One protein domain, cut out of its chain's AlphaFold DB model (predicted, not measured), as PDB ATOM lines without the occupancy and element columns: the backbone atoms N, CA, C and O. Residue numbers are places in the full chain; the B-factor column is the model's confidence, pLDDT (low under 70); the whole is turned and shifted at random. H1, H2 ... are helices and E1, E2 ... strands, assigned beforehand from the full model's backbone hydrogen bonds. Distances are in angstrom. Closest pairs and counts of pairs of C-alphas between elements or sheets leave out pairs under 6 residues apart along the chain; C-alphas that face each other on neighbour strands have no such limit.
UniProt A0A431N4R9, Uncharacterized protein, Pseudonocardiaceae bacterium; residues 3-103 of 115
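This is residues 3 to 103 of the 115 residues of an uncharacterized protein of Pseudonocardiaceae bacterium (UniProt A0A431N4R9). A long ladder of two antiparallel strands, E1 and E4, makes the spine of the model, and a shorter antiparallel pair, E2 and E3, packs slantwise on one side of it. A helical hairpin, H3 and H4, sits at one end of the spine; H2 and the long link of residues 82 to 93 lie at the other end, where H1 is set off to one side. The printed part has 101 residues, with four named helices and four named strands in the order E1 H1 H2 E2 H3 H4 E3 E4, a mixed class of helices and strands. It is only just compact, close to loose, with a radius of gyration of the C-alphas of 15.1 A, and spans 43 by 33 by 21 A.

E1, residues 3 to 9, is the antiparallel neighbour of E4, residues 94 to 102, at 156 degrees; N 4 and O 100 are 2.9 A apart and N 8 and O 96 are 2.8 A apart, within hydrogen-bond range. E4 bends by 55 degrees at residue 99. H1, residues 15 to 21, touches no helix and is apart from E4. Residues 30 to 31 pair antiparallel with residues 94 to 95 of E4. H2, residues 32 to 38, comes closest to E4 at the C-alphas of Leu 32 and Arg 94, 5.6 A. E2, residues 44 to 48, is the antiparallel neighbour of E3, residues 77 to 81, at 151 degrees, with N 80 and O 45 2.7 A apart. The closest C-alphas of E1 and E3 are those of Gly 5 and Ile 80, 5.0 A. H3, residues 51 to 64, and H4, residues 67 to 73, form a helical hairpin: they touch, closest at the C-alphas of Leu 54 and Ala 73, 4.9 A, with a shallow tilt of 12 degrees, opposite ways. The closest C-alphas of E1 and H4 are those of Leu 3 and Leu 69, 6.5 A. In H1, H2, H3 and H4 every O i to N i+4 pair is within hydrogen-bond range.

E1 begins at C-alpha 3, (-14.181, -32.567, -33.771), and is 20.3 A long. H1 is 10.3 A long, H2 9.9 A and E2 13.9 A. H3 begins at C-alpha 51, (-16.366, -18.338, -31.565), and is 19.8 A long; H4 is 9.9 A and E3 13.0 A. E4, 24.0 A long, ends at C-alpha 102, (-19.142, -36.329, -34.936).

The two C-alphas farthest apart are those of Ala 63 and Lys 91, 43.5 A. The printed part has no cut. The link from E3 to E4, 12 residues, is long; that from H1 to H2 is short, and the other links are tight. The mean pLDDT of the printed part is 87.9, and no printed residue is under 70.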
ATOM      1  N   LEU A   3     -14.172 -33.603 -32.740       86.75
ATOM      2  CA  LEU A   3     -14.181 -32.567 -33.771       86.75
ATOM      3  C   LEU A   3     -13.457 -33.090 -35.011       86.75
ATOM      4  O   LEU A   3     -12.322 -33.553 -34.909       86.75
ATOM      5  N   VAL A   4     -14.105 -33.018 -36.171       89.12
ATOM      6  CA  VAL A   4     -13.518 -33.439 -37.445       89.12
ATOM      7  C   VAL A   4     -13.603 -32.336 -38.487       89.12
ATOM      8  O   VAL A   4     -14.582 -31.588 -38.555       89.12
ATOM      9  N   GLY A   5     -12.571 -32.260 -39.319       90.25
ATOM     10  CA  GLY A   5     -12.576 -31.471 -40.542       90.25
ATOM     11  C   GLY A   5     -13.172 -32.297 -41.671       90.25
ATOM     12  O   GLY A   5     -12.922 -33.498 -41.754       90.25
ATOM     13  N   TYR A   6     -13.943 -31.662 -42.543       90.12
ATOM     14  CA  TYR A   6     -14.438 -32.283 -43.764       90.12
ATOM     15  C   TYR A   6     -14.120 -31.398 -44.962       90.12
ATOM     16  O   TYR A   6     -14.066 -30.170 -44.852       90.12
ATOM     17  N   ALA A   7     -13.939 -32.040 -46.109       92.31
ATOM     18  CA  ALA A   7     -13.854 -31.385 -47.397       92.31
ATOM     19  C   ALA A   7     -14.524 -32.269 -48.445       92.31
ATOM     20  O   ALA A   7     -14.184 -33.441 -48.585       92.31
ATOM     21  N   ASP A   8     -15.450 -31.692 -49.196       91.50
ATOM     22  CA  ASP A   8     -16.261 -32.406 -50.168       91.50
ATOM     23  C   ASP A   8     -16.297 -31.660 -51.495       91.50
ATOM     24  O   ASP A   8     -16.263 -30.425 -51.554       91.50
ATOM     25  N   VAL A   9     -16.419 -32.422 -52.581       92.19
ATOM     26  CA  VAL A   9     -16.610 -31.855 -53.914       92.19
ATOM     27  C   VAL A   9     -17.976 -31.180 -53.980       92.19
ATOM     28  O   VAL A   9     -19.029 -31.785 -53.763       92.19
ATOM     29  N   PHE A  10     -17.959 -29.899 -54.323       90.44
ATOM     30  CA  PHE A  10     -19.145 -29.089 -54.506       90.44
ATOM     31  C   PHE A  10     -19.758 -29.357 -55.884       90.44
ATOM     32  O   PHE A  10     -19.493 -28.647 -56.854       90.44
ATOM     33  N   GLY A  11     -20.582 -30.400 -55.959       86.81
ATOM     34  CA  GLY A  11     -21.270 -30.823 -57.178       86.81
ATOM     35  C   GLY A  11     -22.724 -31.245 -56.933       86.81
ATOM     36  O   GLY A  11     -23.207 -31.146 -55.808       86.81
ATOM     37  N   PRO A  12     -23.434 -31.752 -57.958       84.25
ATOM     38  CA  PRO A  12     -24.870 -32.070 -57.909       84.25
ATOM     39  C   PRO A  12     -25.289 -33.041 -56.796       84.25
ATOM     40  O   PRO A  12     -26.418 -32.968 -56.306       84.25
ATOM     41  N   SER A  13     -24.376 -33.906 -56.360       81.94
ATOM     42  CA  SER A  13     -24.598 -34.834 -55.247       81.94
ATOM     43  C   SER A  13     -24.498 -34.171 -53.868       81.94
ATOM     44  O   SER A  13     -24.925 -34.758 -52.878       81.94
ATOM     45  N   HIS A  14     -23.964 -32.950 -53.779       82.19
ATOM     46  CA  HIS A  14     -23.738 -32.256 -52.518       82.19
ATOM     47  C   HIS A  14     -24.990 -31.469 -52.078       82.19
ATOM     48  O   HIS A  14     -25.524 -30.673 -52.857       82.19
ATOM     49  N   PRO A  15     -25.454 -31.576 -50.819       81.94
ATOM     50  CA  PRO A  15     -26.654 -30.868 -50.351       81.94
ATOM     51  C   PRO A  15     -26.546 -29.342 -50.499       81.94
ATOM     52  O   PRO A  15     -27.487 -28.682 -50.939       81.94
ATOM     53  N   LEU A  16     -25.365 -28.775 -50.225       82.81
ATOM     54  CA  LEU A  16     -25.110 -27.339 -50.419       82.81
ATOM     55  C   LEU A  16     -25.187 -26.886 -51.885       82.81
ATOM     56  O   LEU A  16     -25.427 -25.707 -52.128       82.81
ATOM     57  N   TYR A  17     -24.994 -27.784 -52.853       85.06
ATOM     58  CA  TYR A  17     -25.120 -27.441 -54.269       85.06
ATOM     59  C   TYR A  17     -26.581 -27.191 -54.645       85.06
ATOM     60  O   TYR A  17     -26.885 -26.211 -55.321       85.06
ATOM     61  N   LYS A  18     -27.508 -28.003 -54.121       83.75
ATOM     62  CA  LYS A  18     -28.952 -27.777 -54.299       83.75
ATOM     63  C   LYS A  18     -29.390 -26.439 -53.694       83.75
ATOM     64  O   LYS A  18     -30.102 -25.683 -54.346       83.75
ATOM     65  N   ALA A  19     -28.909 -26.115 -52.492       83.31
ATOM     66  CA  ALA A  19     -29.188 -24.833 -51.838       83.31
ATOM     67  C   ALA A  19     -28.612 -23.630 -52.611       83.31
ATOM     68  O   ALA A  19     -29.225 -22.564 -52.654       83.31
ATOM     69  N   TYR A  20     -27.448 -23.795 -53.246       85.25
ATOM     70  CA  TYR A  20     -26.871 -22.786 -54.133       85.25
ATOM     71  C   TYR A  20     -27.720 -22.571 -55.390       85.25
ATOM     72  O   TYR A  20     -28.063 -21.432 -55.694       85.25
ATOM     73  N   LEU A  21     -28.138 -23.647 -56.068       86.88
ATOM     74  CA  LEU A  21     -29.032 -23.553 -57.229       86.88
ATOM     75  C   LEU A  21     -30.380 -22.906 -56.884       86.88
ATOM     76  O   LEU A  21     -30.934 -22.171 -57.695       86.88
ATOM     77  N   ALA A  22     -30.888 -23.138 -55.672       85.88
ATOM     78  CA  ALA A  22     -32.107 -22.514 -55.162       85.88
ATOM     79  C   ALA A  22     -31.923 -21.043 -54.722       85.88
ATOM     80  O   ALA A  22     -32.856 -20.446 -54.191       85.88
ATOM     81  N   GLY A  23     -30.726 -20.459 -54.872       83.75
ATOM     82  CA  GLY A  23     -30.422 -19.082 -54.461       83.75
ATOM     83  C   GLY A  23     -30.339 -18.867 -52.945       83.75
ATOM     84  O   GLY A  23     -30.173 -17.738 -52.487       83.75
ATOM     85  N   GLN A  24     -30.425 -19.933 -52.144       82.75
ATOM     86  CA  GLN A  24     -30.364 -19.873 -50.680       82.75
ATOM     87  C   GLN A  24     -28.929 -19.727 -50.163       82.75
ATOM     88  O   GLN A  24     -28.707 -19.271 -49.043       82.75
ATOM     89  N   LYS A  25     -27.940 -20.094 -50.984       76.88
ATOM     90  CA  LYS A  25     -26.522 -19.869 -50.707       76.88
ATOM     91  C   LYS A  25     -25.942 -18.910 -51.739       76.88
ATOM     92  O   LYS A  25     -26.054 -19.143 -52.934       76.88
ATOM     93  N   LYS A  26     -25.292 -17.845 -51.265       73.06
ATOM     94  CA  LYS A  26     -24.733 -16.790 -52.128       73.06
ATOM     95  C   LYS A  26     -23.445 -17.197 -52.842       73.06
ATOM     96  O   LYS A  26     -23.173 -16.685 -53.921       73.06
ATOM     97  N   THR A  27     -22.653 -18.088 -52.248       73.44
ATOM     98  CA  THR A  27     -21.335 -18.454 -52.775       73.44
ATOM     99  C   THR A  27     -21.272 -19.927 -53.180       73.44
ATOM    100  O   THR A  27     -21.605 -20.805 -52.371       73.44
ATOM    101  N   PRO A  28     -20.834 -20.223 -54.417       76.56
ATOM    102  CA  PRO A  28     -20.415 -21.572 -54.772       76.56
ATOM    103  C   PRO A  28     -19.155 -21.950 -53.970       76.56
ATOM    104  O   PRO A  28     -18.452 -21.071 -53.472       76.56
ATOM    105  N   GLY A  29     -18.871 -23.249 -53.826       85.69
ATOM    106  CA  GLY A  29     -17.625 -23.720 -53.198       85.69
ATOM    107  C   GLY A  29     -16.366 -23.096 -53.822       85.69
ATOM    108  O   GLY A  29     -16.412 -22.624 -54.965       85.69
ATOM    109  N   ARG A  30     -15.251 -23.092 -53.080       91.56
ATOM    110  CA  ARG A  30     -13.954 -22.568 -53.549       91.56
ATOM    111  C   ARG A  30     -13.342 -23.492 -54.592       91.56
ATOM    112  O   ARG A  30     -13.584 -24.694 -54.540       91.56
ATOM    113  N   LEU A  31     -12.574 -22.964 -55.540       93.69
ATOM    114  CA  LEU A  31     -11.872 -23.816 -56.494       93.69
ATOM    115  C   LEU A  31     -10.713 -24.535 -55.790       93.69
ATOM    116  O   LEU A  31     -10.022 -23.939 -54.968       93.69
ATOM    117  N   LEU A  32     -10.492 -25.813 -56.099       93.62
ATOM    118  CA  LEU A  32      -9.412 -26.584 -55.484       93.62
ATOM    119  C   LEU A  32      -8.045 -25.958 -55.796       93.62
ATOM    120  O   LEU A  32      -7.198 -25.914 -54.913       93.62
ATOM    121  N   SER A  33      -7.843 -25.403 -56.995       94.75
ATOM    122  CA  SER A  33      -6.610 -24.683 -57.325       94.75
ATOM    123  C   SER A  33      -6.368 -23.482 -56.413       94.75
ATOM    124  O   SER A  33      -5.257 -23.355 -55.924       94.75
ATOM    125  N   GLU A  34      -7.393 -22.674 -56.109       93.88
ATOM    126  CA  GLU A  34      -7.257 -21.519 -55.205       93.88
ATOM    127  C   GLU A  34      -6.789 -21.968 -53.815       93.88
ATOM    128  O   GLU A  34      -5.864 -21.398 -53.245       93.88
ATOM    129  N   VAL A  35      -7.377 -23.051 -53.302       93.00
ATOM    130  CA  VAL A  35      -7.029 -23.597 -51.982       93.00
ATOM    131  C   VAL A  35      -5.608 -24.169 -51.967       93.00
ATOM    132  O   VAL A  35      -4.877 -23.993 -50.991       93.00
ATOM    133  N   LEU A  36      -5.192 -24.832 -53.050       93.44
ATOM    134  CA  LEU A  36      -3.822 -25.318 -53.198       93.44
ATOM    135  C   LEU A  36      -2.831 -24.157 -53.337       93.44
ATOM    136  O   LEU A  36      -1.750 -24.231 -52.765       93.44
ATOM    137  N   GLU A  37      -3.178 -23.086 -54.049       94.12
ATOM    138  CA  GLU A  37      -2.354 -21.878 -54.158       94.12
ATOM    139  C   GLU A  37      -2.162 -21.212 -52.787       94.12
ATOM    140  O   GLU A  37      -1.024 -20.943 -52.401       94.12
ATOM    141  N   GLU A  38      -3.237 -21.056 -52.002       92.00
ATOM    142  CA  GLU A  38      -3.188 -20.566 -50.612       92.00
ATOM    143  C   GLU A  38      -2.305 -21.454 -49.712       92.00
ATOM    144  O   GLU A  38      -1.665 -20.968 -48.779       92.00
ATOM    145  N   SER A  39      -2.227 -22.750 -50.021       91.06
ATOM    146  CA  SER A  39      -1.524 -23.761 -49.221       91.06
ATOM    147  C   SER A  39      -0.173 -24.174 -49.819       91.06
ATOM    148  O   SER A  39       0.393 -25.209 -49.452       91.06
ATOM    149  N   ASN A  40       0.368 -23.379 -50.748       91.62
ATOM    150  CA  ASN A  40       1.660 -23.608 -51.404       91.62
ATOM    151  C   ASN A  40       1.777 -25.011 -52.051       91.62
ATOM    152  O   ASN A  40       2.807 -25.686 -51.960       91.62
ATOM    153  N   GLY A  41       0.693 -25.471 -52.676       89.69
ATOM    154  CA  GLY A  41       0.566 -26.759 -53.359       89.69
ATOM    155  C   GLY A  41       0.258 -27.949 -52.448       89.69
ATOM    156  O   GLY A  41       0.236 -29.084 -52.924       89.69
ATOM    157  N   LYS A  42       0.032 -27.729 -51.149       91.88
ATOM    158  CA  LYS A  42      -0.305 -28.801 -50.205       91.88
ATOM    159  C   LYS A  42      -1.800 -29.094 -50.227       91.88
ATOM    160  O   LYS A  42      -2.617 -28.181 -50.207       91.88
ATOM    161  N   TYR A  43      -2.150 -30.378 -50.189       92.75
ATOM    162  CA  TYR A  43      -3.526 -30.856 -50.025       92.75
ATOM    163  C   TYR A  43      -3.954 -30.799 -48.551       92.75
ATOM    164  O   TYR A  43      -4.368 -31.787 -47.951       92.75
ATOM    165  N   GLU A  44      -3.827 -29.620 -47.964       92.38
ATOM    166  CA  GLU A  44      -4.202 -29.298 -46.594       92.38
ATOM    167  C   GLU A  44      -4.652 -27.839 -46.580       92.38
ATOM    168  O   GLU A  44      -4.061 -27.023 -47.271       92.38
ATOM    169  N   THR A  45      -5.684 -27.508 -45.813       93.25
ATOM    170  CA  THR A  45      -6.105 -26.121 -45.569       93.25
ATOM    171  C   THR A  45      -6.475 -25.966 -44.104       93.25
ATOM    172  O   THR A  45      -6.889 -26.927 -43.470       93.25
ATOM    173  N   SER A  46      -6.414 -24.748 -43.573       91.62
ATOM    174  CA  SER A  46      -6.901 -24.456 -42.220       91.62
ATOM    175  C   SER A  46      -8.094 -23.511 -42.260       91.62
ATOM    176  O   SER A  46      -8.184 -22.652 -43.139       91.62
ATOM    177  N   ILE A  47      -9.015 -23.657 -41.308       90.94
ATOM    178  CA  ILE A  47     -10.145 -22.737 -41.136       90.94
ATOM    179  C   ILE A  47     -10.167 -22.132 -39.745       90.94
ATOM    180  O   ILE A  47      -9.926 -22.817 -38.755       90.94
ATOM    181  N   ALA A  48     -10.529 -20.854 -39.675       89.56
ATOM    182  CA  ALA A  48     -10.947 -20.257 -38.420       89.56
ATOM    183  C   ALA A  48     -12.346 -20.773 -38.076       89.56
ATOM    184  O   ALA A  48     -13.283 -20.650 -38.873       89.56
ATOM    185  N   LEU A  49     -12.481 -21.372 -36.897       87.50
ATOM    186  CA  LEU A  49     -13.781 -21.772 -36.380       87.50
ATOM    187  C   LEU A  49     -14.445 -20.562 -35.717       87.50
ATOM    188  O   LEU A  49     -13.779 -19.837 -34.981       87.50
ATOM    189  N   PRO A  50     -15.743 -20.315 -35.958       87.62
ATOM    190  CA  PRO A  50     -16.421 -19.188 -35.335       87.62
ATOM    191  C   PRO A  50     -16.501 -19.381 -33.816       87.62
ATOM    192  O   PRO A  50     -16.765 -20.492 -33.355       87.62
ATOM    193  N   ASP A  51     -16.372 -18.302 -33.038       87.12
ATOM    194  CA  ASP A  51     -16.366 -18.338 -31.565       87.12
ATOM    195  C   ASP A  51     -17.575 -19.075 -30.984       87.12
ATOM    196  O   ASP A  51     -17.466 -19.830 -30.019       87.12
ATOM    197  N   LYS A  52     -18.746 -18.902 -31.609       87.94
ATOM    198  CA  LYS A  52     -19.971 -19.611 -31.220       87.94
ATOM    199  C   LYS A  52     -19.804 -21.131 -31.311       87.94
ATOM    200  O   LYS A  52     -20.299 -21.846 -30.448       87.94
ATOM    201  N   PHE A  53     -19.134 -21.615 -32.355       88.44
ATOM    202  CA  PHE A  53     -18.876 -23.038 -32.538       88.44
ATOM    203  C   PHE A  53     -17.790 -23.527 -31.578       88.44
ATOM    204  O   PHE A  53     -17.990 -24.552 -30.942       88.44
ATOM    205  N   LEU A  54     -16.701 -22.776 -31.382       88.44
ATOM    206  CA  LEU A  54     -15.678 -23.116 -30.380       88.44
ATOM    207  C   LEU A  54     -16.271 -23.223 -28.970       88.44
ATOM    208  O   LEU A  54     -15.964 -24.160 -28.236       88.44
ATOM    209  N   ARG A  55     -17.188 -22.318 -28.617       89.31
ATOM    210  CA  ARG A  55     -17.935 -22.383 -27.361       89.31
ATOM    211  C   ARG A  55     -18.795 -23.646 -27.271       89.31
ATOM    212  O   ARG A  55     -18.750 -24.321 -26.250       89.31
ATOM    213  N   GLU A  56     -19.526 -24.001 -28.329       88.88
ATOM    214  CA  GLU A  56     -20.296 -25.254 -28.367       88.88
ATOM    215  C   GLU A  56     -19.387 -26.480 -28.180       88.88
ATOM    216  O   GLU A  56     -19.708 -27.374 -27.397       88.88
ATOM    217  N   VAL A  57     -18.226 -26.503 -28.843       88.12
ATOM    218  CA  VAL A  57     -17.214 -27.550 -28.664       88.12
ATOM    219  C   VAL A  57     -16.746 -27.585 -27.202       88.12
ATOM    220  O   VAL A  57     -16.763 -28.653 -26.600       88.12
ATOM    221  N   ALA A  58     -16.417 -26.450 -26.582       88.19
ATOM    222  CA  ALA A  58     -15.999 -26.393 -25.178       88.19
ATOM    223  C   ALA A  58     -17.084 -26.901 -24.207       88.19
ATOM    224  O   ALA A  58     -16.794 -27.700 -23.313       88.19
ATOM    225  N   GLU A  59     -18.345 -26.503 -24.403       89.12
ATOM    226  CA  GLU A  59     -19.484 -26.965 -23.592       89.12
ATOM    227  C   GLU A  59     -19.653 -28.488 -23.696       89.12
ATOM    228  O   GLU A  59     -19.858 -29.183 -22.697       89.12
ATOM    229  N   LYS A  60     -19.495 -29.038 -24.903       86.50
ATOM    230  CA  LYS A  60     -19.549 -30.483 -25.135       86.50
ATOM    231  C   LYS A  60     -18.340 -31.226 -24.569       86.50
ATOM    232  O   LYS A  60     -18.501 -32.350 -24.088       86.50
ATOM    233  N   ALA A  61     -17.154 -30.623 -24.597       87.75
ATOM    234  CA  ALA A  61     -15.957 -31.183 -23.978       87.75
ATOM    235  C   ALA A  61     -16.152 -31.327 -22.465       87.75
ATOM    236  O   ALA A  61     -15.913 -32.404 -21.922       87.75
ATOM    237  N   ALA A  62     -16.669 -30.283 -21.810       87.25
ATOM    238  CA  ALA A  62     -16.962 -30.288 -20.381       87.25
ATOM    239  C   ALA A  62     -18.025 -31.334 -20.010       87.25
ATOM    240  O   ALA A  62     -17.851 -32.068 -19.041       87.25
ATOM    241  N   ALA A  63     -19.090 -31.458 -20.812       87.06
ATOM    242  CA  ALA A  63     -20.154 -32.433 -20.575       87.06
ATOM    243  C   ALA A  63     -19.699 -33.897 -20.733       87.06
ATOM    244  O   ALA A  63     -20.260 -34.784 -20.100       87.06
ATOM    245  N   THR A  64     -18.701 -34.155 -21.583       82.88
ATOM    246  CA  THR A  64     -18.215 -35.514 -21.893       82.88
ATOM    247  C   THR A  64     -16.883 -35.859 -21.227       82.88
ATOM    248  O   THR A  64     -16.414 -36.986 -21.357       82.88
ATOM    249  N   GLY A  65     -16.240 -34.903 -20.547       82.19
ATOM    250  CA  GLY A  65     -14.887 -35.064 -20.003       82.19
ATOM    251  C   GLY A  65     -13.811 -35.298 -21.073       82.19
ATOM    252  O   GLY A  65     -12.747 -35.834 -20.770       82.19
ATOM    253  N   ASN A  66     -14.072 -34.944 -22.336       83.25
ATOM    254  CA  ASN A  66     -13.183 -35.266 -23.449       83.25
ATOM    255  C   ASN A  66     -12.071 -34.215 -23.606       83.25
ATOM    256  O   ASN A  66     -12.277 -33.148 -24.189       83.25
ATOM    257  N   ALA A  67     -10.873 -34.548 -23.121       84.19
ATOM    258  CA  ALA A  67      -9.704 -33.671 -23.169       84.19
ATOM    259  C   ALA A  67      -9.269 -33.300 -24.601       84.19
ATOM    260  O   ALA A  67      -8.827 -32.178 -24.839       84.19
ATOM    261  N   SER A  68      -9.429 -34.203 -25.573       82.88
ATOM    262  CA  SER A  68      -9.097 -33.919 -26.976       82.88
ATOM    263  C   SER A  68     -10.047 -32.888 -27.583       82.88
ATOM    264  O   SER A  68      -9.628 -32.046 -28.374       82.88
ATOM    265  N   LEU A  69     -11.321 -32.922 -27.187       84.56
ATOM    266  CA  LEU A  69     -12.315 -31.939 -27.609       84.56
ATOM    267  C   LEU A  69     -12.073 -30.572 -26.950       84.56
ATOM    268  O   LEU A  69     -12.234 -29.546 -27.605       84.56
ATOM    269  N   ALA A  70     -11.644 -30.563 -25.683       85.56
ATOM    270  CA  ALA A  70     -11.261 -29.343 -24.976       85.56
ATOM    271  C   ALA A  70     -10.073 -28.653 -25.664       85.56
ATOM    272  O   ALA A  70     -10.166 -27.477 -25.999       85.56
ATOM    273  N   ALA A  71      -9.016 -29.403 -25.988       85.25
ATOM    274  CA  ALA A  71      -7.864 -28.872 -26.721       85.25
ATOM    275  C   ALA A  71      -8.249 -28.333 -28.114       85.25
ATOM    276  O   ALA A  71      -7.737 -27.311 -28.573       85.25
ATOM    277  N   ALA A  72      -9.194 -28.994 -28.788       82.56
ATOM    278  CA  ALA A  72      -9.701 -28.541 -30.077       82.56
ATOM    279  C   ALA A  72     -10.496 -27.223 -29.977       82.56
ATOM    280  O   ALA A  72     -10.447 -26.418 -30.905       82.56
ATOM    281  N   ALA A  73     -11.189 -26.974 -28.860       82.69
ATOM    282  CA  ALA A  73     -11.923 -25.728 -28.622       82.69
ATOM    283  C   ALA A  73     -11.006 -24.509 -28.412       82.69
ATOM    284  O   ALA A  73     -11.428 -23.376 -28.632       82.69
ATOM    285  N   GLU A  74      -9.754 -24.731 -28.016       83.12
ATOM    286  CA  GLU A  74      -8.748 -23.673 -27.852       83.12
ATOM    287  C   GLU A  74      -7.983 -23.376 -29.155       83.12
ATOM    288  O   GLU A  74      -7.211 -22.421 -29.240       83.12
ATOM    289  N   THR A  75      -8.196 -24.183 -30.198       79.88
ATOM    290  CA  THR A  75      -7.477 -24.056 -31.466       79.88
ATOM    291  C   THR A  75      -8.120 -22.992 -32.358       79.88
ATOM    292  O   THR A  75      -9.221 -23.172 -32.876       79.88
ATOM    293  N   ALA A  76      -7.394 -21.896 -32.605       75.31
ATOM    294  CA  ALA A  76      -7.859 -20.799 -33.461       75.31
ATOM    295  C   ALA A  76      -8.007 -21.190 -34.946       75.31
ATOM    296  O   ALA A  76      -8.856 -20.645 -35.649       75.31
ATOM    297  N   LEU A  77      -7.179 -22.125 -35.428       87.19
ATOM    298  CA  LEU A  77      -7.167 -22.591 -36.816       87.19
ATOM    299  C   LEU A  77      -7.209 -24.115 -36.865       87.19
ATOM    300  O   LEU A  77      -6.233 -24.777 -36.517       87.19
ATOM    301  N   PHE A  78      -8.328 -24.668 -37.320       89.44
ATOM    302  CA  PHE A  78      -8.506 -26.108 -37.420       89.44
ATOM    303  C   PHE A  78      -8.004 -26.624 -38.779       89.44
ATOM    304  O   PHE A  78      -8.503 -26.152 -39.810       89.44
ATOM    305  N   PRO A  79      -7.041 -27.567 -38.812       90.25
ATOM    306  CA  PRO A  79      -6.518 -28.122 -40.053       90.25
ATOM    307  C   PRO A  79      -7.500 -29.118 -40.679       90.25
ATOM    308  O   PRO A  79      -8.159 -29.904 -39.998       90.25
ATOM    309  N   ILE A  80      -7.577 -29.108 -42.003       92.25
ATOM    310  CA  ILE A  80      -8.421 -29.975 -42.820       92.25
ATOM    311  C   ILE A  80      -7.542 -30.608 -43.888       92.25
ATOM    312  O   ILE A  80      -6.963 -29.919 -44.731       92.25
ATOM    313  N   SER A  81      -7.476 -31.936 -43.872       91.81
ATOM    314  CA  SER A  81      -6.816 -32.692 -44.930       91.81
ATOM    315  C   SER A  81      -7.677 -32.707 -46.193       91.81
ATOM    316  O   SER A  81      -8.885 -32.947 -46.141       91.81
ATOM    317  N   LEU A  82      -7.036 -32.463 -47.332       93.94
ATOM    318  CA  LEU A  82      -7.616 -32.554 -48.671       93.94
ATOM    319  C   LEU A  82      -7.008 -33.730 -49.448       93.94
ATOM    320  O   LEU A  82      -7.149 -33.794 -50.664       93.94
ATOM    321  N   GLU A  83      -6.284 -34.641 -48.791       92.94
ATOM    322  CA  GLU A  83      -5.506 -35.693 -49.466       92.94
ATOM    323  C   GLU A  83      -6.374 -36.608 -50.340       92.94
ATOM    324  O   GLU A  83      -5.963 -36.984 -51.440       92.94
ATOM    325  N   HIS A  84      -7.609 -36.894 -49.916       91.19
ATOM    326  CA  HIS A  84      -8.571 -37.662 -50.714       91.19
ATOM    327  C   HIS A  84      -8.975 -36.959 -52.017       91.19
ATOM    328  O   HIS A  84      -9.514 -37.601 -52.915       91.19
ATOM    329  N   LEU A  85      -8.681 -35.663 -52.157       92.06
ATOM    330  CA  LEU A  85      -8.964 -34.867 -53.348       92.06
ATOM    331  C   LEU A  85      -7.810 -34.845 -54.363       92.06
ATOM    332  O   LEU A  85      -7.967 -34.250 -55.428       92.06
ATOM    333  N   ARG A  86      -6.670 -35.510 -54.106       90.69
ATOM    334  CA  ARG A  86      -5.531 -35.559 -55.051       90.69
ATOM    335  C   ARG A  86      -5.881 -36.074 -56.449       90.69
ATOM    336  O   ARG A  86      -5.224 -35.690 -57.409       90.69
ATOM    337  N   GLY A  87      -6.891 -36.935 -56.566       89.56
ATOM    338  CA  GLY A  87      -7.346 -37.481 -57.850       89.56
ATOM    339  C   GLY A  87      -8.257 -36.551 -58.660       89.56
ATOM    340  O   GLY A  87      -8.615 -36.890 -59.784       89.56
ATOM    341  N   HIS A  88      -8.654 -35.406 -58.106       91.88
ATOM    342  CA  HIS A  88      -9.542 -34.456 -58.767       91.88
ATOM    343  C   HIS A  88      -8.760 -33.389 -59.538       91.88
ATOM    344  O   HIS A  88      -7.701 -32.944 -59.100       91.88
ATOM    345  N   ASP A  89      -9.308 -32.935 -60.670       93.06
ATOM    346  CA  ASP A  89      -8.709 -31.846 -61.443       93.06
ATOM    347  C   ASP A  89      -8.840 -30.516 -60.675       93.06
ATOM    348  O   ASP A  89      -9.963 -30.042 -60.461       93.06
ATOM    349  N   PRO A  90      -7.731 -29.881 -60.255       91.94
ATOM    350  CA  PRO A  90      -7.791 -28.727 -59.367       91.94
ATOM    351  C   PRO A  90      -8.357 -27.472 -60.038       91.94
ATOM    352  O   PRO A  90      -8.887 -26.605 -59.348       91.94
ATOM    353  N   LYS A  91      -8.283 -27.370 -61.371       91.62
ATOM    354  CA  LYS A  91      -8.723 -26.188 -62.129       91.62
ATOM    355  C   LYS A  91     -10.228 -26.167 -62.388       91.62
ATOM    356  O   LYS A  91     -10.776 -25.116 -62.711       91.62
ATOM    357  N   THR A  92     -10.895 -27.309 -62.267       91.44
ATOM    358  CA  THR A  92     -12.339 -27.453 -62.511       91.44
ATOM    359  C   THR A  92     -13.114 -27.886 -61.268       91.44
ATOM    360  O   THR A  92     -14.307 -27.597 -61.153       91.44
ATOM    361  N   THR A  93     -12.454 -28.535 -60.308       92.75
ATOM    362  CA  THR A  93     -13.102 -29.050 -59.100       92.75
ATOM    363  C   THR A  93     -13.305 -27.942 -58.080       92.75
ATOM    364  O   THR A  93     -12.346 -27.369 -57.568       92.75
ATOM    365  N   ARG A  94     -14.564 -27.669 -57.731       93.38
ATOM    366  CA  ARG A  94     -14.912 -26.832 -56.579       93.38
ATOM    367  C   ARG A  94     -15.108 -27.692 -55.346       93.38
ATOM    368  O   ARG A  94     -15.680 -28.775 -55.435       93.38
ATOM    369  N   ILE A  95     -14.695 -27.180 -54.198       93.62
ATOM    370  CA  ILE A  95     -14.803 -27.848 -52.912       93.62
ATOM    371  C   ILE A  95     -15.482 -26.953 -51.884       93.62
ATOM    372  O   ILE A  95     -15.439 -25.721 -51.934       93.62
ATOM    373  N   VAL A  96     -16.135 -27.595 -50.933       91.94
ATOM    374  CA  VAL A  96     -16.581 -26.987 -49.685       91.94
ATOM    375  C   VAL A  96     -15.885 -27.714 -48.558       91.94
ATOM    376  O   VAL A  96     -15.699 -28.922 -48.622       91.94
ATOM    377  N   TYR A  97     -15.484 -26.976 -47.540       91.69
ATOM    378  CA  TYR A  97     -14.803 -27.543 -46.394       91.69
ATOM    379  C   TYR A  97     -15.226 -26.812 -45.129       91.69
ATOM    380  O   TYR A  97     -15.686 -25.667 -45.171       91.69
ATOM    381  N   GLY A  98     -15.124 -27.511 -44.010       90.31
ATOM    382  CA  GLY A  98     -15.627 -27.058 -42.727       90.31
ATOM    383  C   GLY A  98     -15.177 -27.977 -41.605       90.31
ATOM    384  O   GLY A  98     -14.441 -28.936 -41.825       90.31
ATOM    385  N   ALA A  99     -15.668 -27.708 -40.403       89.00
ATOM    386  CA  ALA A  99     -15.565 -28.643 -39.295       89.00
ATOM    387  C   ALA A  99     -16.956 -28.985 -38.764       89.00
ATOM    388  O   ALA A  99     -17.902 -28.205 -38.910       89.00
ATOM    389  N   ARG A 100     -17.081 -30.167 -38.169       88.31
ATOM    390  CA  ARG A 100     -18.303 -30.631 -37.511       88.31
ATOM    391  C   ARG A 100     -17.964 -31.518 -36.320       88.31
ATOM    392  O   ARG A 100     -16.898 -32.125 -36.267       88.31
ATOM    393  N   LEU A 101     -18.890 -31.603 -35.377       86.94
ATOM    394  CA  LEU A 101     -18.823 -32.572 -34.291       86.94
ATOM    395  C   LEU A 101     -19.424 -33.895 -34.767       86.94
ATOM    396  O   LEU A 101     -20.578 -33.934 -35.192       86.94
ATOM    397  N   GLU A 102     -18.654 -34.973 -34.685       85.88
ATOM    398  CA  GLU A 102     -19.142 -36.329 -34.936       85.88
ATOM    399  C   GLU A 102     -19.128 -37.141 -33.646       85.88
ATOM    400  O   GLU A 102     -18.196 -37.054 -32.837       85.88
ATOM    401  N   ARG A 103     -20.186 -37.929 -33.429       74.75
ATOM    402  CA  ARG A 103     -20.179 -38.924 -32.356       74.75
ATOM    403  C   ARG A 103     -19.157 -40.001 -32.691       74.75
ATOM    404  O   ARG A 103     -18.948 -40.328 -33.853       74.75
TER     405      ARG A 103